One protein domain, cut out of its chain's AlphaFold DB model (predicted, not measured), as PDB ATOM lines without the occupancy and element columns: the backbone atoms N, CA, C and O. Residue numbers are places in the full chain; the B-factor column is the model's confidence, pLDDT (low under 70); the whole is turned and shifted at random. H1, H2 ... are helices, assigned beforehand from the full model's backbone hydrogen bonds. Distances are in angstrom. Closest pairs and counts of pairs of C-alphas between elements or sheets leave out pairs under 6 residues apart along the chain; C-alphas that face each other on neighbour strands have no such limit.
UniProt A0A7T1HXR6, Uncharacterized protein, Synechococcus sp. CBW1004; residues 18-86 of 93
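What this domain is: This is residues 18 to 86 of the 93 residues of an uncharacterized protein of Synechococcus sp. CBW1004 (UniProt A0A7T1HXR6). One long helix, H4, runs through the middle of the domain, with a short helical hairpin, H1 and H2, packed on one side of it and H3 on the other side. H2 crosses the first half of H4 and H1 packs nearer to its end, while H3 and H4 make a V that closes near their first residues, and the long link of residues 57 to 67 folds back beside H3. The printed part has 69 residues with four named helices in the order H1, H2, H3, H4 and no named strand, and its class is all helix. It is compact, with a radius of gyration of the C-alphas of 11.6 A and spans of 30 by 23 by 20 A.

Where its parts are: H1 is residues 18 to 24, 10.0 A from first to last C-alpha, and begins at C-alpha 18 at (-58.932, 33.065, -11.281). H2 is residues 31 to 41, 15.3 A long, and begins at C-alpha 31 at (-50.600, 27.716, 3.186). H3 is residues 47 to 56, 14.6 A long. H4 is residues 68 to 84, 24.2 A long, the longest helix by residues, and ends at C-alpha 84 at (-52.068, 38.658, -9.684).

How they stand to each other: H4 is the hub, touching the three other helices. H1 touches H4 at a steep tilt of 59 degrees, opposite ways; their closest C-alphas, of Val 21 and Ala 80, are 4.6 A apart. H1 and H2 form a helical hairpin: they touch, run opposite ways at a tilt of 37 degrees, only just steep, and their closest C-alphas, of Cys 24 and Val 34, are 5.7 A apart. H2 touches residues 72 to 77 of H4 alone, about perpendicular at 85 degrees, with the closest C-alphas, of Val 34 and Arg 73, 5.9 A apart. H3 touches residues 68 to 75 of H4 alone, at a steep tilt of 54 degrees, the same way; their closest C-alphas, of Pro 47 and His 68, are 5.9 A apart. H3 is apart from H1 and from H2. The packing of the helices is mostly crossed, with 0 of 4 touching pairs at a shallow tilt. In H1, H2, H3 and H4 every O i to N i+4 pair is within hydrogen-bond range.

The domain as a whole: The two C-alphas farthest apart, those of Ala 18 and Ala 63, are 32.2 A apart, and those of the first and last printed residues, Ala 18 and Gly 86, are 11.9 A apart. The printed part has no cut. The link from H1 to H2 is short, that from H2 to H3 is tight, and that from H3 to H4, with 11 residues, is long. The mean pLDDT of the printed part is 93.1, and no printed residue is under 70.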
ATOM      1  N   ALA A  18     -58.838  31.772 -11.965       92.69
ATOM      2  CA  ALA A  18     -58.932  33.065 -11.281       92.69
ATOM      3  C   ALA A  18     -59.139  32.916  -9.761       92.69
ATOM      4  O   ALA A  18     -58.488  33.615  -8.993       92.69
ATOM      5  N   ASP A  19     -59.957  31.948  -9.333       94.94
ATOM      6  CA  ASP A  19     -60.168  31.645  -7.909       94.94
ATOM      7  C   ASP A  19     -58.877  31.151  -7.233       94.94
ATOM      8  O   ASP A  19     -58.568  31.541  -6.115       94.94
ATOM      9  N   CYS A  20     -58.075  30.341  -7.937       95.00
ATOM     10  CA  CYS A  20     -56.779  29.879  -7.437       95.00
ATOM     11  C   CYS A  20     -55.811  31.048  -7.257       95.00
ATOM     12  O   CYS A  20     -55.090  31.091  -6.263       95.00
ATOM     13  N   VAL A  21     -55.791  31.979  -8.215       94.88
ATOM     14  CA  VAL A  21     -54.978  33.194  -8.124       94.88
ATOM     15  C   VAL A  21     -55.415  34.010  -6.915       94.88
ATOM     16  O   VAL A  21     -54.583  34.270  -6.057       94.88
ATOM     17  N   ALA A  22     -56.708  34.327  -6.797       93.88
ATOM     18  CA  ALA A  22     -57.245  35.135  -5.704       93.88
ATOM     19  C   ALA A  22     -56.999  34.520  -4.314       93.88
ATOM     20  O   ALA A  22     -56.619  35.239  -3.392       93.88
ATOM     21  N   ASP A  23     -57.174  33.203  -4.168       94.38
ATOM     22  CA  ASP A  23     -56.959  32.507  -2.897       94.38
ATOM     23  C   ASP A  23     -55.472  32.443  -2.516       94.38
ATOM     24  O   ASP A  23     -55.113  32.621  -1.352       94.38
ATOM     25  N   CYS A  24     -54.593  32.170  -3.487       94.81
ATOM     26  CA  CYS A  24     -53.168  31.957  -3.226       94.81
ATOM     27  C   CYS A  24     -52.366  33.266  -3.173       94.81
ATOM     28  O   CYS A  24     -51.306  33.283  -2.554       94.81
ATOM     29  N   SER A  25     -52.841  34.353  -3.790       93.06
ATOM     30  CA  SER A  25     -52.213  35.682  -3.719       93.06
ATOM     31  C   SER A  25     -52.800  36.580  -2.622       93.06
ATOM     32  O   SER A  25     -52.426  37.750  -2.511       93.06
ATOM     33  N   ALA A  26     -53.717  36.055  -1.802       90.81
ATOM     34  CA  ALA A  26     -54.332  36.797  -0.711       90.81
ATOM     35  C   ALA A  26     -53.301  37.278   0.327       90.81
ATOM     36  O   ALA A  26     -52.254  36.671   0.554       90.81
ATOM     37  N   SER A  27     -53.618  38.383   1.004       86.69
ATOM     38  CA  SER A  27     -52.800  38.875   2.117       86.69
ATOM     39  C   SER A  27     -52.990  38.005   3.362       86.69
ATOM     40  O   SER A  27     -54.114  37.833   3.827       86.69
ATOM     41  N   GLY A  28     -51.888  37.528   3.946       88.31
ATOM     42  CA  GLY A  28     -51.890  36.710   5.163       88.31
ATOM     43  C   GLY A  28     -51.377  35.284   4.928       88.31
ATOM     44  O   GLY A  28     -50.732  35.026   3.913       88.31
ATOM     45  N   PRO A  29     -51.602  34.360   5.880       89.06
ATOM     46  CA  PRO A  29     -51.223  32.962   5.713       89.06
ATOM     47  C   PRO A  29     -52.109  32.294   4.652       89.06
ATOM     48  O   PRO A  29     -53.325  32.213   4.814       89.06
ATOM     49  N   VAL A  30     -51.488  31.808   3.576       94.44
ATOM     50  CA  VAL A  30     -52.162  31.165   2.428       94.44
ATOM     51  C   VAL A  30     -51.807  29.681   2.282       94.44
ATOM     52  O   VAL A  30     -52.183  29.049   1.298       94.44
ATOM     53  N   ASP A  31     -51.101  29.095   3.254       93.81
ATOM     54  CA  ASP A  31     -50.600  27.716   3.186       93.81
ATOM     55  C   ASP A  31     -51.712  26.684   2.928       93.81
ATOM     56  O   ASP A  31     -51.568  25.828   2.050       93.81
ATOM     57  N   ASP A  32     -52.845  26.811   3.628       95.38
ATOM     58  CA  ASP A  32     -53.997  25.910   3.485       95.38
ATOM     59  C   ASP A  32     -54.662  26.042   2.106       95.38
ATOM     60  O   ASP A  32     -55.046  25.043   1.489       95.38
ATOM     61  N   ALA A  33     -54.767  27.272   1.592       95.69
ATOM     62  CA  ALA A  33     -55.327  27.546   0.271       95.69
ATOM     63  C   ALA A  33     -54.444  26.946  -0.830       95.69
ATOM     64  O   ALA A  33     -54.926  26.228  -1.709       95.69
ATOM     65  N   VAL A  34     -53.133  27.172  -0.742       95.69
ATOM     66  CA  VAL A  34     -52.152  26.606  -1.672       95.69
ATOM     67  C   VAL A  34     -52.185  25.079  -1.621       95.69
ATOM     68  O   VAL A  34     -52.187  24.427  -2.667       95.69
ATOM     69  N   GLU A  35     -52.250  24.476  -0.432       96.12
ATOM     70  CA  GLU A  35     -52.356  23.025  -0.300       96.12
ATOM     71  C   GLU A  35     -53.639  22.470  -0.936       96.12
ATOM     72  O   GLU A  35     -53.584  21.473  -1.670       96.12
ATOM     73  N   TYR A  36     -54.780  23.122  -0.701       96.31
ATOM     74  CA  TYR A  36     -56.047  22.767  -1.333       96.31
ATOM     75  C   TYR A  36     -55.940  22.801  -2.862       96.31
ATOM     76  O   TYR A  36     -56.307  21.824  -3.526       96.31
ATOM     77  N   TRP A  37     -55.387  23.877  -3.428       96.75
ATOM     78  CA  TRP A  37     -55.282  24.041  -4.876       96.75
ATOM     79  C   TRP A  37     -54.263  23.094  -5.511       96.75
ATOM     80  O   TRP A  37     -54.574  22.514  -6.551       96.75
ATOM     81  N   VAL A  38     -53.115  22.824  -4.873       95.88
ATOM     82  CA  VAL A  38     -52.163  21.802  -5.352       95.88
ATOM     83  C   VAL A  38     -52.852  20.444  -5.500       95.88
ATOM     84  O   VAL A  38     -52.692  19.784  -6.527       95.88
ATOM     85  N   ARG A  39     -53.651  20.034  -4.505       95.12
ATOM     86  CA  ARG A  39     -54.395  18.764  -4.552       95.12
ATOM     87  C   ARG A  39     -55.515  18.800  -5.593       95.12
ATOM     88  O   ARG A  39     -55.648  17.864  -6.373       95.12
ATOM     89  N   ARG A  40     -56.307  19.876  -5.626       95.38
ATOM     90  CA  ARG A  40     -57.453  20.036  -6.538       95.38
ATOM     91  C   ARG A  40     -57.042  20.050  -8.008       95.38
ATOM     92  O   ARG A  40     -57.740  19.488  -8.849       95.38
ATOM     93  N   LEU A  41     -55.938  20.720  -8.316       92.81
ATOM     94  CA  LEU A  41     -55.411  20.859  -9.671       92.81
ATOM     95  C   LEU A  41     -54.572  19.659 -10.105       92.81
ATOM     96  O   LEU A  41     -54.258  19.544 -11.294       92.81
ATOM     97  N   ASP A  42     -54.226  18.776  -9.164       93.44
ATOM     98  CA  ASP A  42     -53.160  17.793  -9.337       93.44
ATOM     99  C   ASP A  42     -51.907  18.493  -9.896       93.44
ATOM    100  O   ASP A  42     -51.401  18.190 -10.981       93.44
ATOM    101  N   PHE A  43     -51.505  19.575  -9.216       92.62
ATOM    102  CA  PHE A  43     -50.410  20.427  -9.661       92.62
ATOM    103  C   PHE A  43     -49.083  19.702  -9.473       92.62
ATOM    104  O   PHE A  43     -48.716  19.317  -8.360       92.62
ATOM    105  N   ASP A  44     -48.357  19.529 -10.573       92.12
ATOM    106  CA  ASP A  44     -47.091  18.818 -10.576       92.12
ATOM    107  C   ASP A  44     -46.148  19.335 -11.662       92.12
ATOM    108  O   ASP A  44     -46.556  19.952 -12.650       92.12
ATOM    109  N   GLY A  45     -44.865  19.042 -11.490       88.31
ATOM    110  CA  GLY A  45     -43.793  19.435 -12.389       88.31
ATOM    111  C   GLY A  45     -42.523  18.629 -12.123       88.31
ATOM    112  O   GLY A  45     -42.428  17.924 -11.118       88.31
ATOM    113  N   PRO A  46     -41.530  18.713 -13.017       89.38
ATOM    114  CA  PRO A  46     -40.289  17.966 -12.877       89.38
ATOM    115  C   PRO A  46     -39.491  18.493 -11.667       89.38
ATOM    116  O   PRO A  46     -39.109  19.667 -11.671       89.38
ATOM    117  N   PRO A  47     -39.184  17.657 -10.650       91.00
ATOM    118  CA  PRO A  47     -38.616  18.122  -9.379       91.00
ATOM    119  C   PRO A  47     -37.347  18.959  -9.506       91.00
ATOM    120  O   PRO A  47     -37.162  19.940  -8.791       91.00
ATOM    121  N   TRP A  48     -36.473  18.581 -10.435       89.94
ATOM    122  CA  TRP A  48     -35.202  19.260 -10.658       89.94
ATOM    123  C   TRP A  48     -35.378  20.661 -11.260       89.94
ATOM    124  O   TRP A  48     -34.645  21.559 -10.857       89.94
ATOM    125  N   MET A  49     -36.363  20.873 -12.144       91.00
ATOM    126  CA  MET A  49     -36.649  22.200 -12.715       91.00
ATOM    127  C   MET A  49     -37.299  23.105 -11.681       91.00
ATOM    128  O   MET A  49     -36.856  24.230 -11.499       91.00
ATOM    129  N   ILE A  50     -38.293  22.595 -10.942       92.94
ATOM    130  CA  ILE A  50     -38.925  23.369  -9.866       92.94
ATOM    131  C   ILE A  50     -37.866  23.808  -8.853       92.94
ATOM    132  O   ILE A  50     -37.792  24.975  -8.489       92.94
ATOM    133  N   ARG A  51     -37.007  22.880  -8.417       93.44
ATOM    134  CA  ARG A  51     -35.913  23.185  -7.492       93.44
ATOM    135  C   ARG A  51     -34.945  24.224  -8.054       93.44
ATOM    136  O   ARG A  51     -34.493  25.076  -7.294       93.44
ATOM    137  N   HIS A  52     -34.584  24.128  -9.334       92.19
ATOM    138  CA  HIS A  52     -33.673  25.083  -9.961       92.19
ATOM    139  C   HIS A  52     -34.284  26.485  -9.995       92.19
ATOM    140  O   HIS A  52     -33.669  27.419  -9.482       92.19
ATOM    141  N   HIS A  53     -35.529  26.585 -10.451       92.19
ATOM    142  CA  HIS A  53     -36.291  27.823 -10.498       92.19
ATOM    143  C   HIS A  53     -36.461  28.457  -9.105       92.19
ATOM    144  O   HIS A  53     -36.095  29.610  -8.893       92.19
ATOM    145  N   LEU A  54     -36.909  27.684  -8.104       94.31
ATOM    146  CA  LEU A  54     -37.072  28.168  -6.723       94.31
ATOM    147  C   LEU A  54     -35.753  28.641  -6.093       94.31
ATOM    148  O   LEU A  54     -35.756  29.541  -5.256       94.31
ATOM    149  N   ARG A  55     -34.615  28.063  -6.495       93.12
ATOM    150  CA  ARG A  55     -33.297  28.508  -6.026       93.12
ATOM    151  C   ARG A  55     -32.974  29.931  -6.489       93.12
ATOM    152  O   ARG A  55     -32.287  30.638  -5.754       93.12
ATOM    153  N   GLY A  56     -33.472  30.353  -7.653       90.81
ATOM    154  CA  GLY A  56     -33.275  31.703  -8.191       90.81
ATOM    155  C   GLY A  56     -33.829  32.812  -7.292       90.81
ATOM    156  O   GLY A  56     -33.253  33.893  -7.233       90.81
ATOM    157  N   TYR A  57     -34.872  32.517  -6.509       90.00
ATOM    158  CA  TYR A  57     -35.479  33.467  -5.568       90.00
ATOM    159  C   TYR A  57     -34.639  33.713  -4.306       90.00
ATOM    160  O   TYR A  57     -34.873  34.683  -3.593       90.00
ATOM    161  N   GLY A  58     -33.696  32.822  -3.975       90.69
ATOM    162  CA  GLY A  58     -32.844  32.952  -2.786       90.69
ATOM    163  C   GLY A  58     -33.559  32.808  -1.432       90.69
ATOM    164  O   GLY A  58     -32.916  32.950  -0.396       90.69
ATOM    165  N   ALA A  59     -34.860  32.498  -1.418       91.75
ATOM    166  CA  ALA A  59     -35.675  32.408  -0.203       91.75
ATOM    167  C   ALA A  59     -35.573  31.058   0.540       91.75
ATOM    168  O   ALA A  59     -36.002  30.959   1.687       91.75
ATOM    169  N   TRP A  60     -35.015  30.019  -0.091       94.38
ATOM    170  CA  TRP A  60     -34.953  28.659   0.459       94.38
ATOM    171  C   TRP A  60     -33.542  28.080   0.399       94.38
ATOM    172  O   TRP A  60     -32.818  28.257  -0.585       94.38
ATOM    173  N   SER A  61     -33.163  27.335   1.438       93.19
ATOM    174  CA  SER A  61     -31.888  26.625   1.462       93.19
ATOM    175  C   SER A  61     -31.907  25.401   0.541       93.19
ATOM    176  O   SER A  61     -32.953  24.867   0.170       93.19
ATOM    177  N   THR A  62     -30.722  24.881   0.216       91.19
ATOM    178  CA  THR A  62     -30.592  23.628  -0.541       91.19
ATOM    179  C   THR A  62     -31.340  22.465   0.119       91.19
ATOM    180  O   THR A  62     -31.862  21.619  -0.605       91.19
ATOM    181  N   ALA A  63     -31.387  22.428   1.457       93.44
ATOM    182  CA  ALA A  63     -32.080  21.397   2.226       93.44
ATOM    183  C   ALA A  63     -33.606  21.544   2.124       93.44
ATOM    184  O   ALA A  63     -34.289  20.553   1.876       93.44
ATOM    185  N   ASP A  64     -34.129  22.771   2.207       92.69
ATOM    186  CA  ASP A  64     -35.564  23.049   2.042       92.69
ATOM    187  C   ASP A  64     -36.072  22.630   0.660       92.69
ATOM    188  O   ASP A  64     -37.203  22.161   0.516       92.69
ATOM    189  N   LEU A  65     -35.225  22.793  -0.360       93.88
ATOM    190  CA  LEU A  65     -35.538  22.462  -1.744       93.88
ATOM    191  C   LEU A  65     -35.411  20.964  -2.068       93.88
ATOM    192  O   LEU A  65     -35.697  20.575  -3.202       93.88
ATOM    193  N   CYS A  66     -34.993  20.115  -1.125       94.12
ATOM    194  CA  CYS A  66     -35.010  18.660  -1.310       94.12
ATOM    195  C   CYS A  66     -36.428  18.068  -1.216       94.12
ATOM    196  O   CYS A  66     -36.663  16.978  -1.736       94.12
ATOM    197  N   ASP A  67     -37.374  18.778  -0.595       94.75
ATOM    198  CA  ASP A  67     -38.770  18.352  -0.504       94.75
ATOM    199  C   ASP A  67     -39.570  18.819  -1.731       94.75
ATOM    200  O   ASP A  67     -40.021  19.965  -1.818       94.75
ATOM    201  N   HIS A  68     -39.784  17.905  -2.684       93.44
ATOM    202  CA  HIS A  68     -40.595  18.181  -3.874       93.44
ATOM    203  C   HIS A  68     -42.034  18.573  -3.527       93.44
ATOM    204  O   HIS A  68     -42.593  19.457  -4.164       93.44
ATOM    205  N   GLN A  69     -42.636  17.974  -2.498       93.62
ATOM    206  CA  GLN A  69     -44.017  18.269  -2.111       93.62
ATOM    207  C   GLN A  69     -44.159  19.716  -1.648       93.62
ATOM    208  O   GLN A  69     -45.066  20.426  -2.093       93.62
ATOM    209  N   ALA A  70     -43.222  20.175  -0.819       94.94
ATOM    210  CA  ALA A  70     -43.145  21.575  -0.423       94.94
ATOM    211  C   ALA A  70     -42.848  22.495  -1.615       94.94
ATOM    212  O   ALA A  70     -43.454  23.558  -1.736       94.94
ATOM    213  N   ASN A  71     -41.976  22.077  -2.533       95.88
ATOM    214  CA  ASN A  71     -41.646  22.857  -3.724       95.88
ATOM    215  C   ASN A  71     -42.845  23.073  -4.653       95.88
ATOM    216  O   ASN A  71     -42.984  24.161  -5.203       95.88
ATOM    217  N   ARG A  72     -43.741  22.089  -4.798       95.44
ATOM    218  CA  ARG A  72     -44.977  22.258  -5.584       95.44
ATOM    219  C   ARG A  72     -45.874  23.349  -5.006       95.44
ATOM    220  O   ARG A  72     -46.373  24.175  -5.762       95.44
ATOM    221  N   ARG A  73     -46.025  23.387  -3.677       96.31
ATOM    222  CA  ARG A  73     -46.774  24.448  -2.982       96.31
ATOM    223  C   ARG A  73     -46.130  25.817  -3.200       96.31
ATOM    224  O   ARG A  73     -46.801  26.739  -3.646       96.31
ATOM    225  N   ARG A  74     -44.815  25.924  -2.977       96.00
ATOM    226  CA  ARG A  74     -44.049  27.166  -3.197       96.00
ATOM    227  C   ARG A  74     -44.196  27.677  -4.628       96.00
ATOM    228  O   ARG A  74     -44.445  28.857  -4.828       96.00
ATOM    229  N   LEU A  75     -44.077  26.788  -5.613       95.25
ATOM    230  CA  LEU A  75     -44.184  27.155  -7.019       95.25
ATOM    231  C   LEU A  75     -45.593  27.632  -7.388       95.25
ATOM    232  O   LEU A  75     -45.718  28.637  -8.080       95.25
ATOM    233  N   LEU A  76     -46.639  26.938  -6.923       95.12
ATOM    234  CA  LEU A  76     -48.020  27.354  -7.178       95.12
ATOM    235  C   LEU A  76     -48.298  28.739  -6.582       95.12
ATOM    236  O   LEU A  76     -48.905  29.577  -7.242       95.12
ATOM    237  N   TRP A  77     -47.818  28.980  -5.362       95.44
ATOM    238  CA  TRP A  77     -47.938  30.272  -4.696       95.44
ATOM    239  C   TRP A  77     -47.255  31.398  -5.482       95.44
ATOM    240  O   TRP A  77     -47.897  32.394  -5.800       95.44
ATOM    241  N   ILE A  78     -45.988  31.213  -5.868       94.25
ATOM    242  CA  ILE A  78     -45.246  32.190  -6.680       94.25
ATOM    243  C   ILE A  78     -45.980  32.480  -7.989       94.25
ATOM    244  O   ILE A  78     -46.153  33.637  -8.361       94.25
ATOM    245  N   TRP A  79     -46.442  31.436  -8.677       94.31
ATOM    246  CA  TRP A  79     -47.152  31.606  -9.937       94.31
ATOM    247  C   TRP A  79     -48.460  32.384  -9.754       94.31
ATOM    248  O   TRP A  79     -48.749  33.280 -10.543       94.31
ATOM    249  N   ALA A  80     -49.218  32.109  -8.691       94.06
ATOM    250  CA  ALA A  80     -50.421  32.870  -8.367       94.06
ATOM    251  C   ALA A  80     -50.115  34.350  -8.093       94.06
ATOM    252  O   ALA A  80     -50.815  35.217  -8.616       94.06
ATOM    253  N   CYS A  81     -49.054  34.656  -7.341       92.88
ATOM    254  CA  CYS A  81     -48.616  36.034  -7.114       92.88
ATOM    255  C   CYS A  81     -48.251  36.736  -8.431       92.88
ATOM    256  O   CYS A  81     -48.783  37.808  -8.707       92.88
ATOM    257  N   ASN A  82     -47.449  36.095  -9.286       91.75
ATOM    258  CA  ASN A  82     -47.088  36.632 -10.601       91.75
ATOM    259  C   ASN A  82     -48.338  36.908 -11.461       91.75
ATOM    260  O   ASN A  82     -48.468  37.982 -12.045       91.75
ATOM    261  N   CYS A  83     -49.303  35.980 -11.481       91.69
ATOM    262  CA  CYS A  83     -50.579  36.156 -12.186       91.69
ATOM    263  C   CYS A  83     -51.396  37.328 -11.641       91.69
ATOM    264  O   CYS A  83     -51.998  38.065 -12.420       91.69
ATOM    265  N   CYS A  84     -51.404  37.523 -10.322       90.88
ATOM    266  CA  CYS A  84     -52.068  38.658  -9.684       90.88
ATOM    267  C   CYS A  84     -51.427  40.003 -10.075       90.88
ATOM    268  O   CYS A  84     -52.125  41.013 -10.150       90.88
ATOM    269  N   GLU A  85     -50.123  40.014 -10.355       89.25
ATOM    270  CA  GLU A  85     -49.366  41.189 -10.811       89.25
ATOM    271  C   GLU A  85     -49.433  41.409 -12.336       89.25
ATOM    272  O   GLU A  85     -48.961  42.429 -12.839       89.25
ATOM    273  N   GLY A  86     -50.070  40.493 -13.077       85.31
ATOM    274  CA  GLY A  86     -50.286  40.586 -14.523       85.31
ATOM    275  C   GLY A  86     -49.412  39.660 -15.377       85.31
ATOM    276  O   GLY A  86     -49.571  39.653 -16.598       85.31
TER     277      GLY A  86